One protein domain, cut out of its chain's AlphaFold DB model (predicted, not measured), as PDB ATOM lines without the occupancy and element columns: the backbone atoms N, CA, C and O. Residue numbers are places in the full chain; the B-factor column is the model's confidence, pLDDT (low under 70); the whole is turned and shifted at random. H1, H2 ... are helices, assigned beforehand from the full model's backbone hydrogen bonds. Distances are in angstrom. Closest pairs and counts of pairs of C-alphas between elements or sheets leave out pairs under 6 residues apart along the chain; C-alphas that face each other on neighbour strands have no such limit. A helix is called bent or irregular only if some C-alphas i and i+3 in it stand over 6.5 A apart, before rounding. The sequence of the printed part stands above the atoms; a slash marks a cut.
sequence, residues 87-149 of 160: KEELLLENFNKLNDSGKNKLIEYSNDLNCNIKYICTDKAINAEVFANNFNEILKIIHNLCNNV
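Overview. This is residues 87 to 149 of the 160 residues of the protein "Transcriptional repressor DicA" of Clostridium butyricum (UniProt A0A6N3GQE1). An open, flat zigzag of helices: the longest, H4, is a free arm at one end, and H1 and H2 make a narrow V at the other. The short H3 and a loop of residues 121 to 125 lie at the bend between H2 and H4, and there is no shared core. The printed part has 63 residues with four named helices, in the order H1, H2, H3, H4, and no named strand; the class is all helix. The whole is extended, with a radius of gyration of the C-alphas of 19.8 A and spans of 58 by 31 by 14 A.

Along the chain. H4, residues 126 to 147, is 32.9 A long, from C-alpha 126 at (83.378, 135.259, 142.045) to C-alpha 147 at (93.245, 165.372, 133.278). It is irregular, but only just: C-alphas 126 and 129 are 6.7 A apart. H3 is residues 117 to 120, 5.1 A. H2, residues 100 to 115, measures 22.6 A. H1, residues 87 to 97, measures 15.6 A and begins with C-alpha 87 at (73.566, 116.248, 124.606).

Arrangement. H4 touches no helix and is apart from H1, H2 and H3. H3 and H2 only just touch, and only at the corner, with 3 pairs of C-alphas within 8 A; H2 takes part with residues 113 to 114 alone, and the closest C-alphas, of Asn 114 and Ile 120, are 6.4 A apart. H2 and H1 are close but not clearly touching, the closest C-alphas, of Lys 103 and Phe 95, being 6.1 A apart. They run opposite ways at a shallow tilt of 33 degrees, only just short of steep. H1 and H3 are apart. Every O i to N i+4 pair is within hydrogen-bond range in H1 and H2, and 17 of 18 are in H4; H3 is too short for such a pair.

Size, cuts and confidence. The two C-alphas farthest apart, of Lys 97 and Asn 148, are 58.2 A apart. Residues 87 to 93 and 108 to 149 stand free. The printed part has no cut, and its three links are tight. The mean pLDDT of the printed part is 78.4; residues 120 to 134 and 146 to 149 are under 70.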
ATOM      1  N   LYS A  87      74.082 114.906 124.916       90.19
ATOM      2  CA  LYS A  87      73.566 116.248 124.606       90.19
ATOM      3  C   LYS A  87      74.340 116.913 123.470       90.19
ATOM      4  O   LYS A  87      73.730 117.575 122.638       90.19
ATOM      5  N   GLU A  88      75.656 116.734 123.435       88.81
ATOM      6  CA  GLU A  88      76.506 117.257 122.364       88.81
ATOM      7  C   GLU A  88      76.247 116.508 121.052       88.81
ATOM      8  O   GLU A  88      76.117 117.141 120.008       88.81
ATOM      9  N   GLU A  89      76.064 115.185 121.109       88.69
ATOM     10  CA  GLU A  89      75.661 114.379 119.949       88.69
ATOM     11  C   GLU A  89      74.326 114.856 119.364       88.69
ATOM     12  O   GLU A  89      74.228 115.105 118.162       88.69
ATOM     13  N   LEU A  90      73.316 115.066 120.217       92.44
ATOM     14  CA  LEU A  90      72.007 115.572 119.799       92.44
ATOM     15  C   LEU A  90      72.100 116.971 119.166       92.44
ATOM     16  O   LEU A  90      71.404 117.262 118.193       92.44
ATOM     17  N   LEU A  91      72.949 117.849 119.708       93.38
ATOM     18  CA  LEU A  91      73.149 119.188 119.159       93.38
ATOM     19  C   LEU A  91      73.742 119.125 117.745       93.38
ATOM     20  O   LEU A  91      73.258 119.820 116.851       93.38
ATOM     21  N   LEU A  92      74.740 118.265 117.532       92.69
ATOM     22  CA  LEU A  92      75.354 118.052 116.220       92.69
ATOM     23  C   LEU A  92      74.381 117.414 115.228       92.69
ATOM     24  O   LEU A  92      74.310 117.844 114.077       92.69
ATOM     25  N   GLU A  93      73.601 116.422 115.663       93.38
ATOM     26  CA  GLU A  93      72.570 115.801 114.832       93.38
ATOM     27  C   GLU A  93      71.553 116.845 114.350       93.38
ATOM     28  O   GLU A  93      71.249 116.923 113.157       93.38
ATOM     29  N   ASN A  94      71.066 117.688 115.262       94.12
ATOM     30  CA  ASN A  94      70.134 118.759 114.927       94.12
ATOM     31  C   ASN A  94      70.767 119.780 113.980       94.12
ATOM     32  O   ASN A  94      70.145 120.149 112.990       94.12
ATOM     33  N   PHE A  95      72.010 120.193 114.233       95.69
ATOM     34  CA  PHE A  95      72.727 121.127 113.364       95.69
ATOM     35  C   PHE A  95      72.914 120.578 111.943       95.69
ATOM     36  O   PHE A  95      72.718 121.300 110.966       95.69
ATOM     37  N   ASN A  96      73.235 119.290 111.810       94.56
ATOM     38  CA  ASN A  96      73.449 118.644 110.514       94.56
ATOM     39  C   ASN A  96      72.163 118.489 109.691       94.56
ATOM     40  O   ASN A  96      72.238 118.455 108.464       94.56
ATOM     41  N   LYS A  97      70.992 118.439 110.340       96.38
ATOM     42  CA  LYS A  97      69.682 118.421 109.666       96.38
ATOM     43  C   LYS A  97      69.269 119.787 109.101       96.38
ATOM     44  O   LYS A  97      68.353 119.846 108.284       96.38
ATOM     45  N   LEU A  98      69.901 120.879 109.536       94.62
ATOM     46  CA  LEU A  98      69.577 122.234 109.088       94.62
ATOM     47  C   LEU A  98      70.290 122.587 107.774       94.62
ATOM     48  O   LEU A  98      71.390 122.118 107.485       94.62
ATOM     49  N   ASN A  99      69.672 123.477 106.997       96.19
ATOM     50  CA  ASN A  99      70.330 124.148 105.875       96.19
ATOM     51  C   ASN A  99      71.234 125.293 106.371       96.19
ATOM     52  O   ASN A  99      71.231 125.623 107.557       96.19
ATOM     53  N   ASP A 100      71.974 125.936 105.469       96.50
ATOM     54  CA  ASP A 100      72.951 126.970 105.841       96.50
ATOM     55  C   ASP A 100      72.321 128.158 106.583       96.50
ATOM     56  O   ASP A 100      72.873 128.643 107.569       96.50
ATOM     57  N   SER A 101      71.117 128.582 106.183       94.75
ATOM     58  CA  SER A 101      70.378 129.648 106.875       94.75
ATOM     59  C   SER A 101      69.998 129.247 108.307       94.75
ATOM     60  O   SER A 101      70.204 130.010 109.251       94.75
ATOM     61  N   GLY A 102      69.504 128.019 108.494       94.19
ATOM     62  CA  GLY A 102      69.173 127.475 109.810       94.19
ATOM     63  C   GLY A 102      70.401 127.291 110.700       94.19
ATOM     64  O   GLY A 102      70.349 127.618 111.883       94.19
ATOM     65  N   LYS A 103      71.520 126.835 110.129       97.00
ATOM     66  CA  LYS A 103      72.807 126.719 110.828       97.00
ATOM     67  C   LYS A 103      73.304 128.076 111.316       97.00
ATOM     68  O   LYS A 103      73.655 128.198 112.487       97.00
ATOM     69  N   ASN A 104      73.259 129.098 110.461       95.69
ATOM     70  CA  ASN A 104      73.658 130.460 110.824       95.69
ATOM     71  C   ASN A 104      72.802 131.015 111.969       95.69
ATOM     72  O   ASN A 104      73.349 131.539 112.936       95.69
ATOM     73  N   LYS A 105      71.478 130.818 111.919       96.06
ATOM     74  CA  LYS A 105      70.589 131.213 113.021       96.06
ATOM     75  C   LYS A 105      70.845 130.446 114.314       96.06
ATOM     76  O   LYS A 105      70.744 131.022 115.392       96.06
ATOM     77  N   LEU A 106      71.164 129.152 114.237       95.56
ATOM     78  CA  LEU A 106      71.496 128.379 115.434       95.56
ATOM     79  C   LEU A 106      72.773 128.913 116.095       95.56
ATOM     80  O   LEU A 106      72.825 129.018 117.317       95.56
ATOM     81  N   ILE A 107      73.778 129.274 115.294       94.75
ATOM     82  CA  ILE A 107      75.023 129.881 115.778       94.75
ATOM     83  C   ILE A 107      74.743 131.243 116.419       94.75
ATOM     84  O   ILE A 107      75.223 131.502 117.518       94.75
ATOM     85  N   GLU A 108      73.936 132.085 115.774       94.56
ATOM     86  CA  GLU A 108      73.507 133.382 116.311       94.56
ATOM     87  C   GLU A 108      72.846 133.221 117.686       94.56
ATOM     88  O   GLU A 108      73.312 133.789 118.670       94.56
ATOM     89  N   TYR A 109      71.853 132.339 117.793       94.25
ATOM     90  CA  TYR A 109      71.170 132.094 119.060       94.25
ATOM     91  C   TYR A 109      72.097 131.484 120.123       94.25
ATOM     92  O   TYR A 109      72.020 131.827 121.301       94.25
ATOM     93  N   SER A 110      73.010 130.596 119.720       92.94
ATOM     94  CA  SER A 110      74.046 130.063 120.608       92.94
ATOM     95  C   SER A 110      74.932 131.178 121.172       92.94
ATOM     96  O   SER A 110      75.262 131.153 122.359       92.94
ATOM     97  N   ASN A 111      75.302 132.158 120.347       88.19
ATOM     98  CA  ASN A 111      76.077 133.318 120.779       88.19
ATOM     99  C   ASN A 111      75.270 134.200 121.734       88.19
ATOM    100  O   ASN A 111      75.799 134.589 122.771       88.19
ATOM    101  N   ASP A 112      73.988 134.443 121.455       90.25
ATOM    102  CA  ASP A 112      73.109 135.215 122.341       90.25
ATOM    103  C   ASP A 112      72.994 134.580 123.729       90.25
ATOM    104  O   ASP A 112      73.098 135.264 124.750       90.25
ATOM    105  N   LEU A 113      72.832 133.254 123.787       88.12
ATOM    106  CA  LEU A 113      72.818 132.518 125.051       88.12
ATOM    107  C   LEU A 113      74.153 132.643 125.793       88.12
ATOM    108  O   LEU A 113      74.155 132.843 127.006       88.12
ATOM    109  N   ASN A 114      75.274 132.579 125.071       82.94
ATOM    110  CA  ASN A 114      76.615 132.731 125.633       82.94
ATOM    111  C   ASN A 114      76.993 134.187 125.962       82.94
ATOM    112  O   ASN A 114      78.025 134.422 126.582       82.94
ATOM    113  N   CYS A 115      76.169 135.158 125.574       76.25
ATOM    114  CA  CYS A 115      76.273 136.560 125.981       76.25
ATOM    115  C   CYS A 115      75.295 136.909 127.113       76.25
ATOM    116  O   CYS A 115      75.421 137.950 127.759       76.25
ATOM    117  N   ASN A 116      74.319 136.044 127.391       80.88
ATOM    118  CA  ASN A 116      73.319 136.282 128.414       80.88
ATOM    119  C   ASN A 116      73.797 135.793 129.791       80.88
ATOM    120  O   ASN A 116      73.827 134.599 130.088       80.88
ATOM    121  N   ILE A 117      74.094 136.761 130.664       77.38
ATOM    122  CA  ILE A 117      74.606 136.575 132.035       77.38
ATOM    123  C   ILE A 117      73.809 135.531 132.831       77.38
ATOM    124  O   ILE A 117      74.405 134.735 133.556       77.38
ATOM    125  N   LYS A 118      72.482 135.474 132.656       81.56
ATOM    126  CA  LYS A 118      71.607 134.499 133.328       81.56
ATOM    127  C   LYS A 118      72.028 133.046 133.075       81.56
ATOM    128  O   LYS A 118      71.824 132.203 133.943       81.56
ATOM    129  N   TYR A 119      72.565 132.750 131.891       73.31
ATOM    130  CA  TYR A 119      72.902 131.397 131.444       73.31
ATOM    131  C   TYR A 119      74.405 131.079 131.530       73.31
ATOM    132  O   TYR A 119      74.780 129.917 131.394       73.31
ATOM    133  N   ILE A 120      75.251 132.079 131.804       67.50
ATOM    134  CA  ILE A 120      76.714 131.936 131.934       67.50
ATOM    135  C   ILE A 120      77.135 131.882 133.406       67.50
ATOM    136  O   ILE A 120      78.038 131.136 133.779       67.50
ATOM    137  N   CYS A 121      76.485 132.670 134.265       59.72
ATOM    138  CA  CYS A 121      76.817 132.751 135.681       59.72
ATOM    139  C   CYS A 121      76.140 131.622 136.463       59.72
ATOM    140  O   CYS A 121      75.219 131.853 137.243       59.72
ATOM    141  N   THR A 122      76.599 130.387 136.271       55.16
ATOM    142  CA  THR A 122      76.243 129.292 137.174       55.16
ATOM    143  C   THR A 122      77.082 129.402 138.454       55.16
ATOM    144  O   THR A 122      78.278 129.130 138.490       55.16
ATOM    145  N   ASP A 123      76.430 129.894 139.507       55.09
ATOM    146  CA  ASP A 123      76.795 129.772 140.927       55.09
ATOM    147  C   ASP A 123      78.162 130.287 141.409       55.09
ATOM    148  O   ASP A 123      78.671 129.878 142.455       55.09
ATOM    149  N   LYS A 124      78.751 131.264 140.720       51.03
ATOM    150  CA  LYS A 124      79.892 132.003 141.266       51.03
ATOM    151  C   LYS A 124      79.683 133.505 141.181       51.03
ATOM    152  O   LYS A 124      80.071 134.158 140.217       51.03
ATOM    153  N   ALA A 125      79.256 134.050 142.314       53.75
ATOM    154  CA  ALA A 125      79.535 135.403 142.791       53.75
ATOM    155  C   ALA A 125      81.034 135.825 142.728       53.75
ATOM    156  O   ALA A 125      81.386 136.887 143.222       53.75
ATOM    157  N   ILE A 126      81.925 135.038 142.109       52.34
ATOM    158  CA  ILE A 126      83.378 135.259 142.045       52.34
ATOM    159  C   ILE A 126      83.768 136.373 141.063       52.34
ATOM    160  O   ILE A 126      84.826 136.966 141.226       52.34
ATOM    161  N   ASN A 127      82.923 136.735 140.093       52.91
ATOM    162  CA  ASN A 127      83.315 137.723 139.080       52.91
ATOM    163  C   ASN A 127      82.643 139.095 139.195       52.91
ATOM    164  O   ASN A 127      83.020 139.981 138.439       52.91
ATOM    165  N   ALA A 128      81.712 139.323 140.127       55.66
ATOM    166  CA  ALA A 128      81.158 140.669 140.317       55.66
ATOM    167  C   ALA A 128      82.214 141.630 140.895       55.66
ATOM    168  O   ALA A 128      82.362 142.745 140.406       55.66
ATOM    169  N   GLU A 129      83.007 141.166 141.866       56.38
ATOM    170  CA  GLU A 129      84.127 141.922 142.444       56.38
ATOM    171  C   GLU A 129      85.256 142.135 141.430       56.38
ATOM    172  O   GLU A 129      85.752 143.246 141.280       56.38
ATOM    173  N   VAL A 130      85.626 141.098 140.671       60.03
ATOM    174  CA  VAL A 130      86.669 141.191 139.632       60.03
ATOM    175  C   VAL A 130      86.243 142.132 138.501       60.03
ATOM    176  O   VAL A 130      87.045 142.943 138.041       60.03
ATOM    177  N   PHE A 131      84.977 142.078 138.083       63.03
ATOM    178  CA  PHE A 131      84.437 142.980 137.067       63.03
ATOM    179  C   PHE A 131      84.353 144.425 137.577       63.03
ATOM    180  O   PHE A 131      84.762 145.342 136.868       63.03
ATOM    181  N   ALA A 132      83.907 144.636 138.822       65.38
ATOM    182  CA  ALA A 132      83.883 145.956 139.453       65.38
ATOM    183  C   ALA A 132      85.295 146.544 139.619       65.38
ATOM    184  O   ALA A 132      85.508 147.727 139.355       65.38
ATOM    185  N   ASN A 133      86.276 145.717 139.985       65.62
ATOM    186  CA  ASN A 133      87.668 146.137 140.130       65.62
ATOM    187  C   ASN A 133      88.288 146.521 138.782       65.62
ATOM    188  O   ASN A 133      88.904 147.581 138.682       65.62
ATOM    189  N   ASN A 134      88.054 145.737 137.723       69.19
ATOM    190  CA  ASN A 134      88.507 146.103 136.378       69.19
ATOM    191  C   ASN A 134      87.821 147.373 135.860       69.19
ATOM    192  O   ASN A 134      88.469 148.198 135.222       69.19
ATOM    193  N   PHE A 135      86.533 147.565 136.150       79.06
ATOM    194  CA  PHE A 135      85.817 148.774 135.753       79.06
ATOM    195  C   PHE A 135      86.373 150.027 136.449       79.06
ATOM    196  O   PHE A 135      86.602 151.044 135.797       79.06
ATOM    197  N   ASN A 136      86.667 149.942 137.750       70.88
ATOM    198  CA  ASN A 136      87.252 151.047 138.509       70.88
ATOM    199  C   ASN A 136      88.661 151.415 138.023       70.88
ATOM    200  O   ASN A 136      88.983 152.600 137.943       70.88
ATOM    201  N   GLU A 137      89.495 150.435 137.665       73.12
ATOM    202  CA  GLU A 137      90.815 150.709 137.083       73.12
ATOM    203  C   GLU A 137      90.713 151.353 135.694       73.12
ATOM    204  O   GLU A 137      91.421 152.321 135.411       73.12
ATOM    205  N   ILE A 138      89.769 150.916 134.855       72.50
ATOM    206  CA  ILE A 138      89.504 151.561 133.559       72.50
ATOM    207  C   ILE A 138      89.040 153.013 133.756       72.50
ATOM    208  O   ILE A 138      89.526 153.906 133.063       72.50
ATOM    209  N   LEU A 139      88.164 153.283 134.731       74.19
ATOM    210  CA  LEU A 139      87.736 154.649 135.049       74.19
ATOM    211  C   LEU A 139      88.892 155.532 135.536       74.19
ATOM    212  O   LEU A 139      88.972 156.691 135.132       74.19
ATOM    213  N   LYS A 140      89.812 155.003 136.355       74.12
ATOM    214  CA  LYS A 140      91.015 155.740 136.781       74.12
ATOM    215  C   LYS A 140      91.915 156.089 135.601       74.12
ATOM    216  O   LYS A 140      92.416 157.209 135.531       74.12
ATOM    217  N   ILE A 141      92.099 155.157 134.665       74.19
ATOM    218  CA  ILE A 141      92.890 155.388 133.451       74.19
ATOM    219  C   ILE A 141      92.236 156.474 132.592       74.19
ATOM    220  O   ILE A 141      92.919 157.408 132.184       74.19
ATOM    221  N   ILE A 142      90.920 156.404 132.370       75.94
ATOM    222  CA  ILE A 142      90.178 157.425 131.615       75.94
ATOM    223  C   ILE A 142      90.300 158.793 132.294       75.94
ATOM    224  O   ILE A 142      90.596 159.777 131.626       75.94
ATOM    225  N   HIS A 143      90.140 158.861 133.616       75.94
ATOM    226  CA  HIS A 143      90.234 160.120 134.352       75.94
ATOM    227  C   HIS A 143      91.643 160.730 134.278       75.94
ATOM    228  O   HIS A 143      91.780 161.926 134.041       75.94
ATOM    229  N   ASN A 144      92.695 159.911 134.381       73.56
ATOM    230  CA  ASN A 144      94.074 160.368 134.189       73.56
ATOM    231  C   ASN A 144      94.347 160.821 132.750       73.56
ATOM    232  O   ASN A 144      95.082 161.780 132.545       73.56
ATOM    233  N   LEU A 145      93.768 160.160 131.747       74.50
ATOM    234  CA  LEU A 145      93.902 160.586 130.354       74.50
ATOM    235  C   LEU A 145      93.172 161.908 130.093       74.50
ATOM    236  O   LEU A 145      93.699 162.735 129.362       74.50
ATOM    237  N   CYS A 146      92.013 162.136 130.711       68.31
ATOM    238  CA  CYS A 146      91.282 163.398 130.593       68.31
ATOM    239  C   CYS A 146      91.978 164.559 131.324       68.31
ATOM    240  O   CYS A 146      92.018 165.657 130.787       68.31
ATOM    241  N   ASN A 147      92.580 164.320 132.493       62.06
ATOM    242  CA  ASN A 147      93.245 165.372 133.278       62.06
ATOM    243  C   ASN A 147      94.621 165.793 132.721       62.06
ATOM    244  O   ASN A 147      95.141 166.830 133.113       62.06
ATOM    245  N   ASN A 148      95.208 165.023 131.796       57.00
ATOM    246  CA  ASN A 148      96.467 165.369 131.118       57.00
ATOM    247  C   ASN A 148      96.271 166.223 129.848       57.00
ATOM    248  O   ASN A 148      97.236 166.477 129.133       57.00
ATOM    249  N   VAL A 149      95.041 166.647 129.530       52.44
ATOM    250  CA  VAL A 149      94.745 167.456 128.329       52.44
ATOM    251  C   VAL A 149      94.786 168.969 128.614       52.44
ATOM    252  O   VAL A 149      94.840 169.761 127.675       52.44
TER     253      VAL A 149